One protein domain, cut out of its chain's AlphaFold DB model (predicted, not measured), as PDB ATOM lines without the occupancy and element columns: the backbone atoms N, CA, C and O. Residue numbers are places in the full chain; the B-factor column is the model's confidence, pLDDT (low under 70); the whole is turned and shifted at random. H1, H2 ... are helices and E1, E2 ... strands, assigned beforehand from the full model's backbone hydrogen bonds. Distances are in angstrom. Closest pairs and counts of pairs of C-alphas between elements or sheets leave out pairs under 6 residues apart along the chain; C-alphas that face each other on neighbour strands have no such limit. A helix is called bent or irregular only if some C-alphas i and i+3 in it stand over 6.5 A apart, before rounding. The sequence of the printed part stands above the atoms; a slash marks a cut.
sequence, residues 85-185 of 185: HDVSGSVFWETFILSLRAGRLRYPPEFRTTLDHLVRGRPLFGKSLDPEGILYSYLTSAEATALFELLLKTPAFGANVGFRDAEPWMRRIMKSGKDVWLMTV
ATOM      1  N   HIS A  85      11.180 -26.751   7.705       58.81
ATOM      2  CA  HIS A  85      11.361 -25.307   7.761       58.81
ATOM      3  C   HIS A  85      12.732 -25.003   7.164       58.81
ATOM      4  O   HIS A  85      13.750 -25.198   7.827       58.81
ATOM      5  N   ASP A  86      12.782 -24.621   5.889       58.00
ATOM      6  CA  ASP A  86      14.054 -24.464   5.183       58.00
ATOM      7  C   ASP A  86      14.002 -23.282   4.220       58.00
ATOM      8  O   ASP A  86      13.100 -23.144   3.392       58.00
ATOM      9  N   VAL A  87      14.991 -22.405   4.349       63.00
ATOM     10  CA  VAL A  87      15.093 -21.188   3.555       63.00
ATOM     11  C   VAL A  87      15.805 -21.545   2.262       63.00
ATOM     12  O   VAL A  87      16.969 -21.937   2.268       63.00
ATOM     13  N   SER A  88      15.117 -21.386   1.132       63.84
ATOM     14  CA  SER A  88      15.729 -21.646  -0.172       63.84
ATOM     15  C   SER A  88      16.946 -20.755  -0.445       63.84
ATOM     16  O   SER A  88      17.818 -21.177  -1.203       63.84
ATOM     17  N   GLY A  89      16.973 -19.528   0.090       63.69
ATOM     18  CA  GLY A  89      18.061 -18.560  -0.104       63.69
ATOM     19  C   GLY A  89      18.286 -18.120  -1.557       63.69
ATOM     20  O   GLY A  89      19.305 -17.499  -1.841       63.69
ATOM     21  N   SER A  90      17.375 -18.451  -2.479       74.19
ATOM     22  CA  SER A  90      17.523 -18.188  -3.913       74.19
ATOM     23  C   SER A  90      16.509 -17.161  -4.410       74.19
ATOM     24  O   SER A  90      15.302 -17.328  -4.226       74.19
ATOM     25  N   VAL A  91      17.009 -16.168  -5.152       77.31
ATOM     26  CA  VAL A  91      16.225 -15.156  -5.896       77.31
ATOM     27  C   VAL A  91      15.314 -15.762  -6.974       77.31
ATOM     28  O   VAL A  91      14.450 -15.085  -7.539       77.31
ATOM     29  N   PHE A  92      15.492 -17.055  -7.270       83.75
ATOM     30  CA  PHE A  92      14.629 -17.800  -8.177       83.75
ATOM     31  C   PHE A  92      13.164 -17.732  -7.753       83.75
ATOM     32  O   PHE A  92      12.310 -17.474  -8.597       83.75
ATOM     33  N   TRP A  93      12.866 -17.951  -6.469       80.31
ATOM     34  CA  TRP A  93      11.480 -18.045  -6.002       80.31
ATOM     35  C   TRP A  93      10.749 -16.718  -6.104       80.31
ATOM     36  O   TRP A  93       9.608 -16.696  -6.562       80.31
ATOM     37  N   GLU A  94      11.426 -15.619  -5.780       78.12
ATOM     38  CA  GLU A  94      10.895 -14.271  -5.955       78.12
ATOM     39  C   GLU A  94      10.539 -14.032  -7.430       78.12
ATOM     40  O   GLU A  94       9.389 -13.750  -7.777       78.12
ATOM     41  N   THR A  95      11.500 -14.273  -8.325       81.69
ATOM     42  CA  THR A  95      11.324 -14.098  -9.774       81.69
ATOM     43  C   THR A  95      10.215 -14.998 -10.328       81.69
ATOM     44  O   THR A  95       9.407 -14.572 -11.162       81.69
ATOM     45  N   PHE A  96      10.151 -16.245  -9.863       84.94
ATOM     46  CA  PHE A  96       9.164 -17.234 -10.276       84.94
ATOM     47  C   PHE A  96       7.753 -16.828  -9.841       84.94
ATOM     48  O   PHE A  96       6.849 -16.766 -10.676       84.94
ATOM     49  N   ILE A  97       7.568 -16.458  -8.572       81.31
ATOM     50  CA  ILE A  97       6.280 -16.015  -8.024       81.31
ATOM     51  C   ILE A  97       5.805 -14.724  -8.698       81.31
ATOM     52  O   ILE A  97       4.630 -14.614  -9.059       81.31
ATOM     53  N   LEU A  98       6.699 -13.756  -8.928       80.44
ATOM     54  CA  LEU A  98       6.368 -12.535  -9.667       80.44
ATOM     55  C   LEU A  98       5.937 -12.846 -11.105       80.44
ATOM     56  O   LEU A  98       4.953 -12.289 -11.597       80.44
ATOM     57  N   SER A  99       6.619 -13.782 -11.767       83.56
ATOM     58  CA  SER A  99       6.281 -14.208 -13.128       83.56
ATOM     59  C   SER A  99       4.940 -14.949 -13.198       83.56
ATOM     60  O   SER A  99       4.184 -14.743 -14.152       83.56
ATOM     61  N   LEU A 100       4.606 -15.752 -12.178       82.81
ATOM     62  CA  LEU A 100       3.282 -16.365 -12.019       82.81
ATOM     63  C   LEU A 100       2.192 -15.301 -11.840       82.81
ATOM     64  O   LEU A 100       1.201 -15.318 -12.568       82.81
ATOM     65  N   ARG A 101       2.385 -14.348 -10.915       80.50
ATOM     66  CA  ARG A 101       1.430 -13.253 -10.645       80.50
ATOM     67  C   ARG A 101       1.174 -12.389 -11.875       80.50
ATOM     68  O   ARG A 101       0.042 -11.983 -12.113       80.50
ATOM     69  N   ALA A 102       2.212 -12.140 -12.668       82.75
ATOM     70  CA  ALA A 102       2.119 -11.386 -13.913       82.75
ATOM     71  C   ALA A 102       1.508 -12.190 -15.082       82.75
ATOM     72  O   ALA A 102       1.405 -11.657 -16.185       82.75
ATOM     73  N   GLY A 103       1.152 -13.466 -14.883       81.19
ATOM     74  CA  GLY A 103       0.591 -14.329 -15.929       81.19
ATOM     75  C   GLY A 103       1.571 -14.654 -17.063       81.19
ATOM     76  O   GLY A 103       1.148 -15.020 -18.157       81.19
ATOM     77  N   ARG A 104       2.882 -14.504 -16.827       81.19
ATOM     78  CA  ARG A 104       3.930 -14.694 -17.848       81.19
ATOM     79  C   ARG A 104       4.292 -16.159 -18.068       81.19
ATOM     80  O   ARG A 104       4.918 -16.496 -19.068       81.19
ATOM     81  N   LEU A 105       3.916 -17.020 -17.130       80.19
ATOM     82  CA  LEU A 105       4.234 -18.439 -17.144       80.19
ATOM     83  C   LEU A 105       3.008 -19.249 -17.556       80.19
ATOM     84  O   LEU A 105       1.934 -19.108 -16.972       80.19
ATOM     85  N   ARG A 106       3.183 -20.121 -18.552       80.88
ATOM     86  CA  ARG A 106       2.191 -21.138 -18.914       80.88
ATOM     87  C   ARG A 106       2.543 -22.438 -18.208       80.88
ATOM     88  O   ARG A 106       3.694 -22.861 -18.246       80.88
ATOM     89  N   TYR A 107       1.551 -23.063 -17.594       82.31
ATOM     90  CA  TYR A 107       1.697 -24.313 -16.860       82.31
ATOM     91  C   TYR A 107       0.489 -25.221 -17.121       82.31
ATOM     92  O   TYR A 107      -0.584 -24.715 -17.474       82.31
ATOM     93  N   PRO A 108       0.651 -26.546 -16.975       85.19
ATOM     94  CA  PRO A 108      -0.460 -27.473 -17.128       85.19
ATOM     95  C   PRO A 108      -1.578 -27.199 -16.094       85.19
ATOM     96  O   PRO A 108      -1.264 -26.838 -14.952       85.19
ATOM     97  N   PRO A 109      -2.872 -27.313 -16.462       84.62
ATOM     98  CA  PRO A 109      -3.999 -26.949 -15.594       84.62
ATOM     99  C   PRO A 109      -4.019 -27.651 -14.233       84.62
ATOM    100  O   PRO A 109      -4.473 -27.061 -13.255       84.62
ATOM    101  N   GLU A 110      -3.504 -28.876 -14.154       85.75
ATOM    102  CA  GLU A 110      -3.432 -29.682 -12.935       85.75
ATOM    103  C   GLU A 110      -2.569 -29.048 -11.831       85.75
ATOM    104  O   GLU A 110      -2.784 -29.322 -10.655       85.75
ATOM    105  N   PHE A 111      -1.653 -28.136 -12.177       85.12
ATOM    106  CA  PHE A 111      -0.830 -27.411 -11.203       85.12
ATOM    107  C   PHE A 111      -1.469 -26.115 -10.704       85.12
ATOM    108  O   PHE A 111      -0.904 -25.466  -9.825       85.12
ATOM    109  N   ARG A 112      -2.626 -25.706 -11.247       82.81
ATOM    110  CA  ARG A 112      -3.246 -24.412 -10.920       82.81
ATOM    111  C   ARG A 112      -3.454 -24.245  -9.416       82.81
ATOM    112  O   ARG A 112      -3.044 -23.225  -8.880       82.81
ATOM    113  N   THR A 113      -4.015 -25.248  -8.745       80.12
ATOM    114  CA  THR A 113      -4.264 -25.207  -7.296       80.12
ATOM    115  C   THR A 113      -2.966 -25.052  -6.504       80.12
ATOM    116  O   THR A 113      -2.856 -24.157  -5.674       80.12
ATOM    117  N   THR A 114      -1.947 -25.858  -6.813       84.06
ATOM    118  CA  THR A 114      -0.621 -25.784  -6.177       84.06
ATOM    119  C   THR A 114       0.036 -24.416  -6.362       84.06
ATOM    120  O   THR A 114       0.616 -23.860  -5.432       84.06
ATOM    121  N   LEU A 115      -0.059 -23.848  -7.565       84.25
ATOM    122  CA  LEU A 115       0.504 -22.536  -7.877       84.25
ATOM    123  C   LEU A 115      -0.296 -21.404  -7.228       84.25
ATOM    124  O   LEU A 115       0.296 -20.423  -6.786       84.25
ATOM    125  N   ASP A 116      -1.617 -21.543  -7.114       78.12
ATOM    126  CA  ASP A 116      -2.441 -20.624  -6.333       78.12
ATOM    127  C   ASP A 116      -2.060 -20.682  -4.847       78.12
ATOM    128  O   ASP A 116      -1.888 -19.621  -4.249       78.12
ATOM    129  N   HIS A 117      -1.815 -21.867  -4.273       77.06
ATOM    130  CA  HIS A 117      -1.300 -22.008  -2.902       77.06
ATOM    131  C   HIS A 117       0.067 -21.332  -2.721       77.06
ATOM    132  O   HIS A 117       0.290 -20.640  -1.729       77.06
ATOM    133  N   LEU A 118       0.962 -21.456  -3.703       77.31
ATOM    134  CA  LEU A 118       2.267 -20.791  -3.686       77.31
ATOM    135  C   LEU A 118       2.157 -19.258  -3.800       77.31
ATOM    136  O   LEU A 118       2.909 -18.515  -3.186       77.31
ATOM    137  N   VAL A 119       1.235 -18.745  -4.615       74.62
ATOM    138  CA  VAL A 119       1.136 -17.302  -4.903       74.62
ATOM    139  C   VAL A 119       0.293 -16.557  -3.869       74.62
ATOM    140  O   VAL A 119       0.570 -15.387  -3.548       74.62
ATOM    141  N   ARG A 120      -0.784 -17.202  -3.423       67.25
ATOM    142  CA  ARG A 120      -1.854 -16.631  -2.602       67.25
ATOM    143  C   ARG A 120      -1.864 -17.177  -1.181       67.25
ATOM    144  O   ARG A 120      -2.689 -16.704  -0.409       67.25
ATOM    145  N   GLY A 121      -0.964 -18.099  -0.849       61.06
ATOM    146  CA  GLY A 121      -0.992 -18.814   0.418       61.06
ATOM    147  C   GLY A 121      -2.005 -19.957   0.406       61.06
ATOM    148  O   GLY A 121      -2.903 -20.021  -0.440       61.06
ATOM    149  N   ARG A 122      -1.857 -20.877   1.360       62.72
ATOM    150  CA  ARG A 122      -2.798 -21.982   1.563       62.72
ATOM    151  C   ARG A 122      -3.820 -21.578   2.624       62.72
ATOM    152  O   ARG A 122      -3.407 -20.964   3.598       62.72
ATOM    153  N   PRO A 123      -5.111 -21.934   2.500       46.75
ATOM    154  CA  PRO A 123      -6.145 -21.494   3.442       46.75
ATOM    155  C   PRO A 123      -5.797 -21.733   4.926       46.75
ATOM    156  O   PRO A 123      -5.930 -20.836   5.742       46.75
ATOM    157  N   LEU A 124      -5.231 -22.893   5.266       47.12
ATOM    158  CA  LEU A 124      -4.838 -23.246   6.641       47.12
ATOM    159  C   LEU A 124      -3.659 -22.426   7.215       47.12
ATOM    160  O   LEU A 124      -3.457 -22.408   8.425       47.12
ATOM    161  N   PHE A 125      -2.864 -21.798   6.347       51.78
ATOM    162  CA  PHE A 125      -1.586 -21.156   6.672       51.78
ATOM    163  C   PHE A 125      -1.476 -19.726   6.129       51.78
ATOM    164  O   PHE A 125      -0.398 -19.132   6.170       51.78
ATOM    165  N   GLY A 126      -2.592 -19.179   5.636       40.00
ATOM    166  CA  GLY A 126      -2.768 -17.829   5.125       40.00
ATOM    167  C   GLY A 126      -1.695 -17.344   4.144       40.00
ATOM    168  O   GLY A 126      -0.893 -18.094   3.589       40.00
ATOM    169  N   LYS A 127      -1.700 -16.030   3.916       41.62
ATOM    170  CA  LYS A 127      -0.663 -15.283   3.203       41.62
ATOM    171  C   LYS A 127      -0.243 -14.129   4.094       41.62
ATOM    172  O   LYS A 127      -1.033 -13.211   4.292       41.62
ATOM    173  N   SER A 128       0.996 -14.139   4.573       47.25
ATOM    174  CA  SER A 128       1.614 -12.928   5.107       47.25
ATOM    175  C   SER A 128       2.557 -12.383   4.047       47.25
ATOM    176  O   SER A 128       3.445 -13.094   3.585       47.25
ATOM    177  N   LEU A 129       2.302 -11.146   3.633       49.72
ATOM    178  CA  LEU A 129       3.368 -10.225   3.274       49.72
ATOM    179  C   LEU A 129       3.688  -9.529   4.585       49.72
ATOM    180  O   LEU A 129       2.834  -8.807   5.104       49.72
ATOM    181  N   ASP A 130       4.838  -9.829   5.174       53.00
ATOM    182  CA  ASP A 130       5.260  -9.036   6.321       53.00
ATOM    183  C   ASP A 130       5.574  -7.586   5.870       53.00
ATOM    184  O   ASP A 130       5.607  -7.295   4.667       53.00
ATOM    185  N   PRO A 131       5.768  -6.638   6.801       48.81
ATOM    186  CA  PRO A 131       6.126  -5.262   6.454       48.81
ATOM    187  C   PRO A 131       7.421  -5.135   5.635       48.81
ATOM    188  O   PRO A 131       7.648  -4.089   5.029       48.81
ATOM    189  N   GLU A 132       8.255  -6.177   5.620       54.66
ATOM    190  CA  GLU A 132       9.508  -6.270   4.868       54.66
ATOM    191  C   GLU A 132       9.300  -6.863   3.460       54.66
ATOM    192  O   GLU A 132      10.229  -6.877   2.657       54.66
ATOM    193  N   GLY A 133       8.073  -7.274   3.115       57.50
ATOM    194  CA  GLY A 133       7.715  -7.821   1.806       57.50
ATOM    195  C   GLY A 133       7.899  -9.334   1.680       57.50
ATOM    196  O   GLY A 133       7.699  -9.868   0.588       57.50
ATOM    197  N   ILE A 134       8.205 -10.034   2.774       60.22
ATOM    198  CA  ILE A 134       8.461 -11.475   2.775       60.22
ATOM    199  C   ILE A 134       7.154 -12.233   2.552       60.22
ATOM    200  O   ILE A 134       6.180 -12.054   3.285       60.22
ATOM    201  N   LEU A 135       7.143 -13.110   1.546       64.31
ATOM    202  CA  LEU A 135       6.053 -14.033   1.260       64.31
ATOM    203  C   LEU A 135       6.321 -15.402   1.885       64.31
ATOM    204  O   LEU A 135       7.310 -16.067   1.574       64.31
ATOM    205  N   TYR A 136       5.358 -15.865   2.673       65.00
ATOM    206  CA  TYR A 136       5.338 -17.220   3.208       65.00
ATOM    207  C   TYR A 136       4.340 -18.088   2.444       65.00
ATOM    208  O   TYR A 136       3.250 -17.640   2.081       65.00
ATOM    209  N   SER A 137       4.718 -19.329   2.157       70.19
ATOM    210  CA  SER A 137       3.879 -20.278   1.427       70.19
ATOM    211  C   SER A 137       4.085 -21.685   1.949       70.19
ATOM    212  O   SER A 137       5.207 -22.079   2.242       70.19
ATOM    213  N   TYR A 138       3.004 -22.453   2.024       74.56
ATOM    214  CA  TYR A 138       3.050 -23.850   2.429       74.56
ATOM    215  C   TYR A 138       2.586 -24.744   1.281       74.56
ATOM    216  O   TYR A 138       1.557 -24.475   0.654       74.56
ATOM    217  N   LEU A 139       3.333 -25.817   1.036       77.75
ATOM    218  CA  LEU A 139       3.001 -26.877   0.091       77.75
ATOM    219  C   LEU A 139       3.085 -28.226   0.802       77.75
ATOM    220  O   LEU A 139       4.050 -28.501   1.516       77.75
ATOM    221  N   THR A 140       2.114 -29.099   0.554       78.38
ATOM    222  CA  THR A 140       2.232 -30.504   0.962       78.38
ATOM    223  C   THR A 140       3.373 -31.188   0.206       78.38
ATOM    224  O   THR A 140       3.751 -30.774  -0.889       78.38
ATOM    225  N   SER A 141       3.899 -32.280   0.752       82.81
ATOM    226  CA  SER A 141       4.954 -33.098   0.148       82.81
ATOM    227  C   SER A 141       4.624 -33.512  -1.292       82.81
ATOM    228  O   SER A 141       5.465 -33.402  -2.190       82.81
ATOM    229  N   ALA A 142       3.371 -33.903  -1.551       84.69
ATOM    230  CA  ALA A 142       2.899 -34.262  -2.887       84.69
ATOM    231  C   ALA A 142       2.869 -33.054  -3.840       84.69
ATOM    232  O   ALA A 142       3.352 -33.148  -4.969       84.69
ATOM    233  N   GLU A 143       2.353 -31.910  -3.380       86.62
ATOM    234  CA  GLU A 143       2.327 -30.660  -4.149       86.62
ATOM    235  C   GLU A 143       3.744 -30.164  -4.470       86.62
ATOM    236  O   GLU A 143       4.029 -29.830  -5.621       86.62
ATOM    237  N   ALA A 144       4.636 -30.154  -3.476       86.62
ATOM    238  CA  ALA A 144       6.031 -29.758  -3.627       86.62
ATOM    239  C   ALA A 144       6.769 -30.688  -4.596       86.62
ATOM    240  O   ALA A 144       7.446 -30.217  -5.507       86.62
ATOM    241  N   THR A 145       6.585 -32.004  -4.463       90.06
ATOM    242  CA  THR A 145       7.191 -32.994  -5.363       90.06
ATOM    243  C   THR A 145       6.721 -32.797  -6.796       90.06
ATOM    244  O   THR A 145       7.548 -32.647  -7.695       90.06
ATOM    245  N   ALA A 146       5.406 -32.725  -7.018       90.38
ATOM    246  CA  ALA A 146       4.850 -32.537  -8.349       90.38
ATOM    247  C   ALA A 146       5.332 -31.216  -8.978       90.38
ATOM    248  O   ALA A 146       5.757 -31.196 -10.136       90.38
ATOM    249  N   LEU A 147       5.305 -30.116  -8.215       88.69
ATOM    250  CA  LEU A 147       5.766 -28.809  -8.678       88.69
ATOM    251  C   LEU A 147       7.254 -28.837  -9.042       88.69
ATOM    252  O   LEU A 147       7.634 -28.378 -10.116       88.69
ATOM    253  N   PHE A 148       8.110 -29.371  -8.172       89.50
ATOM    254  CA  PHE A 148       9.554 -29.361  -8.398       89.50
ATOM    255  C   PHE A 148       9.945 -30.280  -9.554       89.50
ATOM    256  O   PHE A 148      10.819 -29.923 -10.342       89.50
ATOM    257  N   GLU A 149       9.252 -31.404  -9.751       90.00
ATOM    258  CA  GLU A 149       9.418 -32.205 -10.964       90.00
ATOM    259  C   GLU A 149       9.080 -31.426 -12.233       90.00
ATOM    260  O   GLU A 149       9.835 -31.500 -13.204       90.00
ATOM    261  N   LEU A 150       7.978 -30.672 -12.236       88.12
ATOM    262  CA  LEU A 150       7.612 -29.826 -13.370       88.12
ATOM    263  C   LEU A 150       8.705 -28.785 -13.647       88.12
ATOM    264  O   LEU A 150       9.118 -28.625 -14.798       88.12
ATOM    265  N   LEU A 151       9.193 -28.102 -12.607       87.38
ATOM    266  CA  LEU A 151      10.244 -27.086 -12.720       87.38
ATOM    267  C   LEU A 151      11.552 -27.668 -13.267       87.38
ATOM    268  O   LEU A 151      12.165 -27.068 -14.145       87.38
ATOM    269  N   LEU A 152      11.945 -28.858 -12.807       86.00
ATOM    270  CA  LEU A 152      13.147 -29.554 -13.272       86.00
ATOM    271  C   LEU A 152      13.017 -30.076 -14.712       86.00
ATOM    272  O   LEU A 152      14.013 -30.138 -15.430       86.00
ATOM    273  N   LYS A 153      11.808 -30.461 -15.146       84.75
ATOM    274  CA  LYS A 153      11.551 -31.028 -16.484       84.75
ATOM    275  C   LYS A 153      11.206 -29.978 -17.543       84.75
ATOM    276  O   LYS A 153      11.181 -30.316 -18.723       84.75
ATOM    277  N   THR A 154      10.943 -28.728 -17.156       78.06
ATOM    278  CA  THR A 154      10.505 -27.670 -18.081       78.06
ATOM    279  C   THR A 154      11.617 -26.637 -18.296       78.06
ATOM    280  O   THR A 154      11.811 -25.755 -17.455       78.06
ATOM    281  N   PRO A 155      12.317 -26.659 -19.450       64.50
ATOM    282  CA  PRO A 155      13.462 -25.780 -19.713       64.50
ATOM    283  C   PRO A 155      13.156 -24.280 -19.588       64.50
ATOM    284  O   PRO A 155      14.030 -23.503 -19.211       64.50
ATOM    285  N   ALA A 156      11.911 -23.868 -19.854       69.00
ATOM    286  CA  ALA A 156      11.474 -22.476 -19.729       69.00
ATOM    287  C   ALA A 156      11.536 -21.944 -18.285       69.00
ATOM    288  O   ALA A 156      11.740 -20.749 -18.089       69.00
ATOM    289  N   PHE A 157      11.398 -22.811 -17.274       65.62
ATOM    290  CA  PHE A 157      11.546 -22.418 -15.870       65.62
ATOM    291  C   PHE A 157      13.009 -22.431 -15.414       65.62
ATOM    292  O   PHE A 157      13.387 -21.605 -14.584       65.62
ATOM    293  N   GLY A 158      13.835 -23.301 -16.008       57.50
ATOM    294  CA  GLY A 158      15.270 -23.416 -15.732       57.50
ATOM    295  C   GLY A 158      16.134 -22.268 -16.272       57.50
ATOM    296  O   GLY A 158      17.276 -22.110 -15.848       57.50
ATOM    297  N   ALA A 159      15.592 -21.452 -17.181       64.31
ATOM    298  CA  ALA A 159      16.247 -20.255 -17.714       64.31
ATOM    299  C   ALA A 159      16.114 -19.016 -16.804       64.31
ATOM    300  O   ALA A 159      16.679 -17.966 -17.112       64.31
ATOM    301  N   ASN A 160      15.371 -19.117 -15.697       68.56
ATOM    302  CA  ASN A 160      15.224 -18.025 -14.740       68.56
ATOM    303  C   ASN A 160      16.489 -17.852 -13.888       68.56
ATOM    304  O   ASN A 160      17.186 -18.815 -13.556       68.56
ATOM    305  N   VAL A 161      16.765 -16.606 -13.501       73.75
ATOM    306  CA  VAL A 161      17.881 -16.257 -12.611       73.75
ATOM    307  C   VAL A 161      17.772 -17.051 -11.301       73.75
ATOM    308  O   VAL A 161      16.686 -17.193 -10.745       73.75
ATOM    309  N   GLY A 162      18.894 -17.598 -10.823       74.56
ATOM    310  CA  GLY A 162      18.968 -18.323  -9.547       74.56
ATOM    311  C   GLY A 162      18.443 -19.767  -9.563       74.56
ATOM    312  O   GLY A 162      18.484 -20.431  -8.527       74.56
ATOM    313  N   PHE A 163      17.971 -20.294 -10.705       83.69
ATOM    314  CA  PHE A 163      17.433 -21.663 -10.773       83.69
ATOM    315  C   PHE A 163      18.460 -22.731 -10.368       83.69
ATOM    316  O   PHE A 163      18.134 -23.652  -9.623       83.69
ATOM    317  N   ARG A 164      19.719 -22.586 -10.810       81.81
ATOM    318  CA  ARG A 164      20.807 -23.518 -10.460       81.81
ATOM    319  C   ARG A 164      21.059 -23.592  -8.954       81.81
ATOM    320  O   ARG A 164      21.410 -24.658  -8.461       81.81
ATOM    321  N   ASP A 165      20.837 -22.492  -8.240       79.50
ATOM    322  CA  ASP A 165      21.007 -22.427  -6.787       79.50
ATOM    323  C   ASP A 165      19.781 -23.000  -6.055       79.50
ATOM    324  O   ASP A 165      19.907 -23.593  -4.985       79.50
ATOM    325  N   ALA A 166      18.589 -22.893  -6.657       83.19
ATOM    326  CA  ALA A 166      17.354 -23.471  -6.125       83.19
ATOM    327  C   ALA A 166      17.245 -24.992  -6.357       83.19
ATOM    328  O   ALA A 166      16.617 -25.693  -5.564       83.19
ATOM    329  N   GLU A 167      17.849 -25.530  -7.422       86.81
ATOM    330  CA  GLU A 167      17.735 -26.948  -7.791       86.81
ATOM    331  C   GLU A 167      18.196 -27.924  -6.686       86.81
ATOM    332  O   GLU A 167      17.432 -28.839  -6.353       86.81
ATOM    333  N   PRO A 168      19.382 -27.767  -6.065       84.38
ATOM    334  CA  PRO A 168      19.813 -28.641  -4.976       84.38
ATOM    335  C   PRO A 168      18.856 -28.619  -3.779       84.38
ATOM    336  O   PRO A 168      18.599 -29.664  -3.174       84.38
ATOM    337  N   TRP A 169      18.306 -27.442  -3.461       85.31
ATOM    338  CA  TRP A 169      17.309 -27.270  -2.408       85.31
ATOM    339  C   TRP A 169      16.016 -28.024  -2.751       85.31
ATOM    340  O   TRP A 169      15.582 -28.865  -1.965       85.31
ATOM    341  N   MET A 170      15.474 -27.845  -3.962       87.06
ATOM    342  CA  MET A 170      14.278 -28.563  -4.426       87.06
ATOM    343  C   MET A 170      14.459 -30.082  -4.339       87.06
ATOM    344  O   MET A 170      13.613 -30.787  -3.791       87.06
ATOM    345  N   ARG A 171      15.601 -30.601  -4.808       88.88
ATOM    346  CA  ARG A 171      15.908 -32.039  -4.744       88.88
ATOM    347  C   ARG A 171      16.006 -32.557  -3.308       88.88
ATOM    348  O   ARG A 171      15.616 -33.697  -3.058       88.88
ATOM    349  N   ARG A 172      16.530 -31.758  -2.371       86.25
ATOM    350  CA  ARG A 172      16.571 -32.104  -0.941       86.25
ATOM    351  C   ARG A 172      15.160 -32.201  -0.361       86.25
ATOM    352  O   ARG A 172      14.867 -33.190   0.306       86.25
ATOM    353  N   ILE A 173      14.300 -31.228  -0.656       83.25
ATOM    354  CA  ILE A 173      12.903 -31.238  -0.214       83.25
ATOM    355  C   ILE A 173      12.171 -32.470  -0.745       83.25
ATOM    356  O   ILE A 173      11.613 -33.221   0.049       83.25
ATOM    357  N   MET A 174      12.246 -32.746  -2.049       86.19
ATOM    358  CA  MET A 174      11.589 -33.923  -2.642       86.19
ATOM    359  C   MET A 174      12.016 -35.228  -1.961       86.19
ATOM    360  O   MET A 174      11.191 -36.093  -1.687       86.19
ATOM    361  N   LYS A 175      13.311 -35.376  -1.649       86.62
ATOM    362  CA  LYS A 175      13.841 -36.575  -0.976       86.62
ATOM    363  C   LYS A 175      13.381 -36.722   0.469       86.62
ATOM    364  O   LYS A 175      13.427 -37.826   0.998       86.62
ATOM    365  N   SER A 176      13.007 -35.626   1.118       81.62
ATOM    366  CA  SER A 176      12.607 -35.657   2.521       81.62
ATOM    367  C   SER A 176      11.239 -36.291   2.747       81.62
ATOM    368  O   SER A 176      10.973 -36.753   3.853       81.62
ATOM    369  N   GLY A 177      10.376 -36.283   1.723       81.31
ATOM    370  CA  GLY A 177       8.987 -36.722   1.832       81.31
ATOM    371  C   GLY A 177       8.118 -35.849   2.742       81.31
ATOM    372  O   GLY A 177       6.974 -36.216   2.987       81.31
ATOM    373  N   LYS A 178       8.635 -34.714   3.221       74.44
ATOM    374  CA  LYS A 178       7.983 -33.812   4.170       74.44
ATOM    375  C   LYS A 178       7.290 -32.648   3.470       74.44
ATOM    376  O   LYS A 178       7.672 -32.254   2.368       74.44
ATOM    377  N   ASP A 179       6.289 -32.090   4.138       75.75
ATOM    378  CA  ASP A 179       5.645 -30.849   3.716       75.75
ATOM    379  C   ASP A 179       6.641 -29.677   3.828       75.75
ATOM    380  O   ASP A 179       7.588 -29.723   4.622       75.75
ATOM    381  N   VAL A 180       6.455 -28.619   3.034       73.31
ATOM    382  CA  VAL A 180       7.390 -27.487   2.977       73.31
ATOM    383  C   VAL A 180       6.738 -26.158   3.286       73.31
ATOM    384  O   VAL A 180       5.726 -25.794   2.692       73.31
ATOM    385  N   TRP A 181       7.422 -25.400   4.144       71.44
ATOM    386  CA  TRP A 181       7.258 -23.960   4.275       71.44
ATOM    387  C   TRP A 181       8.341 -23.237   3.486       71.44
ATOM    388  O   TRP A 181       9.523 -23.290   3.822       71.44
ATOM    389  N   LEU A 182       7.921 -22.552   2.431       70.44
ATOM    390  CA  LEU A 182       8.760 -21.684   1.628       70.44
ATOM    391  C   LEU A 182       8.668 -20.252   2.165       70.44
ATOM    392  O   LEU A 182       7.582 -19.681   2.263       70.44
ATOM    393  N   MET A 183       9.826 -19.664   2.447       69.56
ATOM    394  CA  MET A 183       9.984 -18.229   2.672       69.56
ATOM    395  C   MET A 183      10.634 -17.607   1.435       69.56
ATOM    396  O   MET A 183      11.711 -18.040   1.022       69.56
ATOM    397  N   THR A 184       9.978 -16.606   0.853       67.06
ATOM    398  CA  THR A 184      10.479 -15.826  -0.285       67.06
ATOM    399  C   THR A 184      10.654 -14.384   0.165       67.06
ATOM    400  O   THR A 184       9.672 -13.758   0.554       67.06
ATOM    401  N   VAL A 185      11.895 -13.900   0.150       63.12
ATOM    402  CA  VAL A 185      12.271 -12.511   0.458       63.12
ATOM    403  C   VAL A 185      12.363 -11.734  -0.842       63.12
ATOM    404  O   VAL A 185      12.858 -12.351  -1.814       63.12
TER     405      VAL A 185
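AT A GLANCE: This is residues 85 to 185 of the 185 residues of an uncharacterized protein of Planctomyces sp. SH-PL14 (UniProt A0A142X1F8). A two-stranded antiparallel ribbon, E1 and E2, runs along one side of a compact cluster of crossed helices: H1, H2 and H3 pack on the ribbon, and H5 packs on H3. The short helix H4 lies farthest from the middle, and a long loop, residues 121 to 134, swings outward between H2 and E1. The printed part has 101 residues, with five named helices and two named strands in the order H1, H2, E1, H3, H4, H5, E2; the class is mostly helix. The whole is compact, with a radius of gyration of the C-alphas of 12.5 A, and rounded, with spans of 33 by 30 by 27 A.

IN THESE COORDINATES: H1 takes residues 91 to 101, 15.7 A from first to last C-alpha, beginning at C-alpha 91 at (16.225, -15.156, -5.896). H2 takes residues 109 to 120, 16.7 A long; it is irregular, with C-alphas 110 and 113 being 7.2 A apart. E1 takes residues 135 to 139, 13.3 A long, beginning at C-alpha 135 at (6.053, -14.033, 1.260). H3 takes residues 141 to 153, 18.0 A long, and H4 takes residues 155 to 158, 5.0 A long. H5, the longest helix by residues, takes residues 163 to 176 and is 19.9 A long; it is only just irregular, with C-alphas 165 and 168 being 6.6 A apart. E2 takes residues 179 to 184, 16.3 A long, ending at C-alpha 184 at (10.479, -15.826, -0.285).

HOW THE PARTS SIT: E1 and E2 are antiparallel neighbours, with 162 degrees between their directions. N 137 and O 182 are within hydrogen-bond range at 2.9 A, and so are N 182 and O 137 at 2.8 A. C-alphas 138 and 181 face each other at 4.6 A. The closest C-alphas of H2 and E1 are those of Leu 118 and Ser 137, 5.4 A apart. Those of H1 and E2 are of Glu 94 and Thr 184, 5.9 A apart, and those of H3 and E2 are of Ser 141 and Asp 179, 4.3 A apart. H3 is the hub, touching H2, H4 and H5. H3 and H5 touch, Thr 145 and Met 174 having the closest C-alphas at 5.3 A; they run opposite ways at a steep tilt of 36 degrees, only just past shallow. H2 and H3 only just touch, with 3 pairs of C-alphas within 8 A, the closest those of Thr 114 and Glu 143 at 6.0 A; at 70.3 degrees they are only just about perpendicular. H1 and H2 touch, H2 with its residues 115 to 119 alone, the closest C-alphas being those of Ile 97 and Val 119 at 6.2 A; they run opposite ways at a steep tilt of 68 degrees, only just short of about perpendicular. H1 and H5 touch only at their ends, and only just, with 3 pairs of C-alphas within 8 A, the closest those of Phe 92 and Phe 163 at 5.4 A. H3 and H4 touch only at the corner, and only just, with 3 pairs of C-alphas within 8 A, the closest those of Leu 151 and Phe 157 at 5.8 A. H1 and H3 are apart, and so are H2 and H5. In H1 and H3 every O i to N i+4 pair is within hydrogen-bond range; in H2 6 of 8 are, in H5 8 of 10, and H4 is too short for such a pair.

THE WHOLE: The two C-alphas farthest apart, those of Pro 131 and Lys 153, are 34.9 A from each other. The printed part has no cut. The link from H2 to E1, with 14 residues, is long. The mean pLDDT of the printed part is 74.7; it is under 70 at residues 85 to 89, 120 to 136, 155 to 160 and 183 to 185.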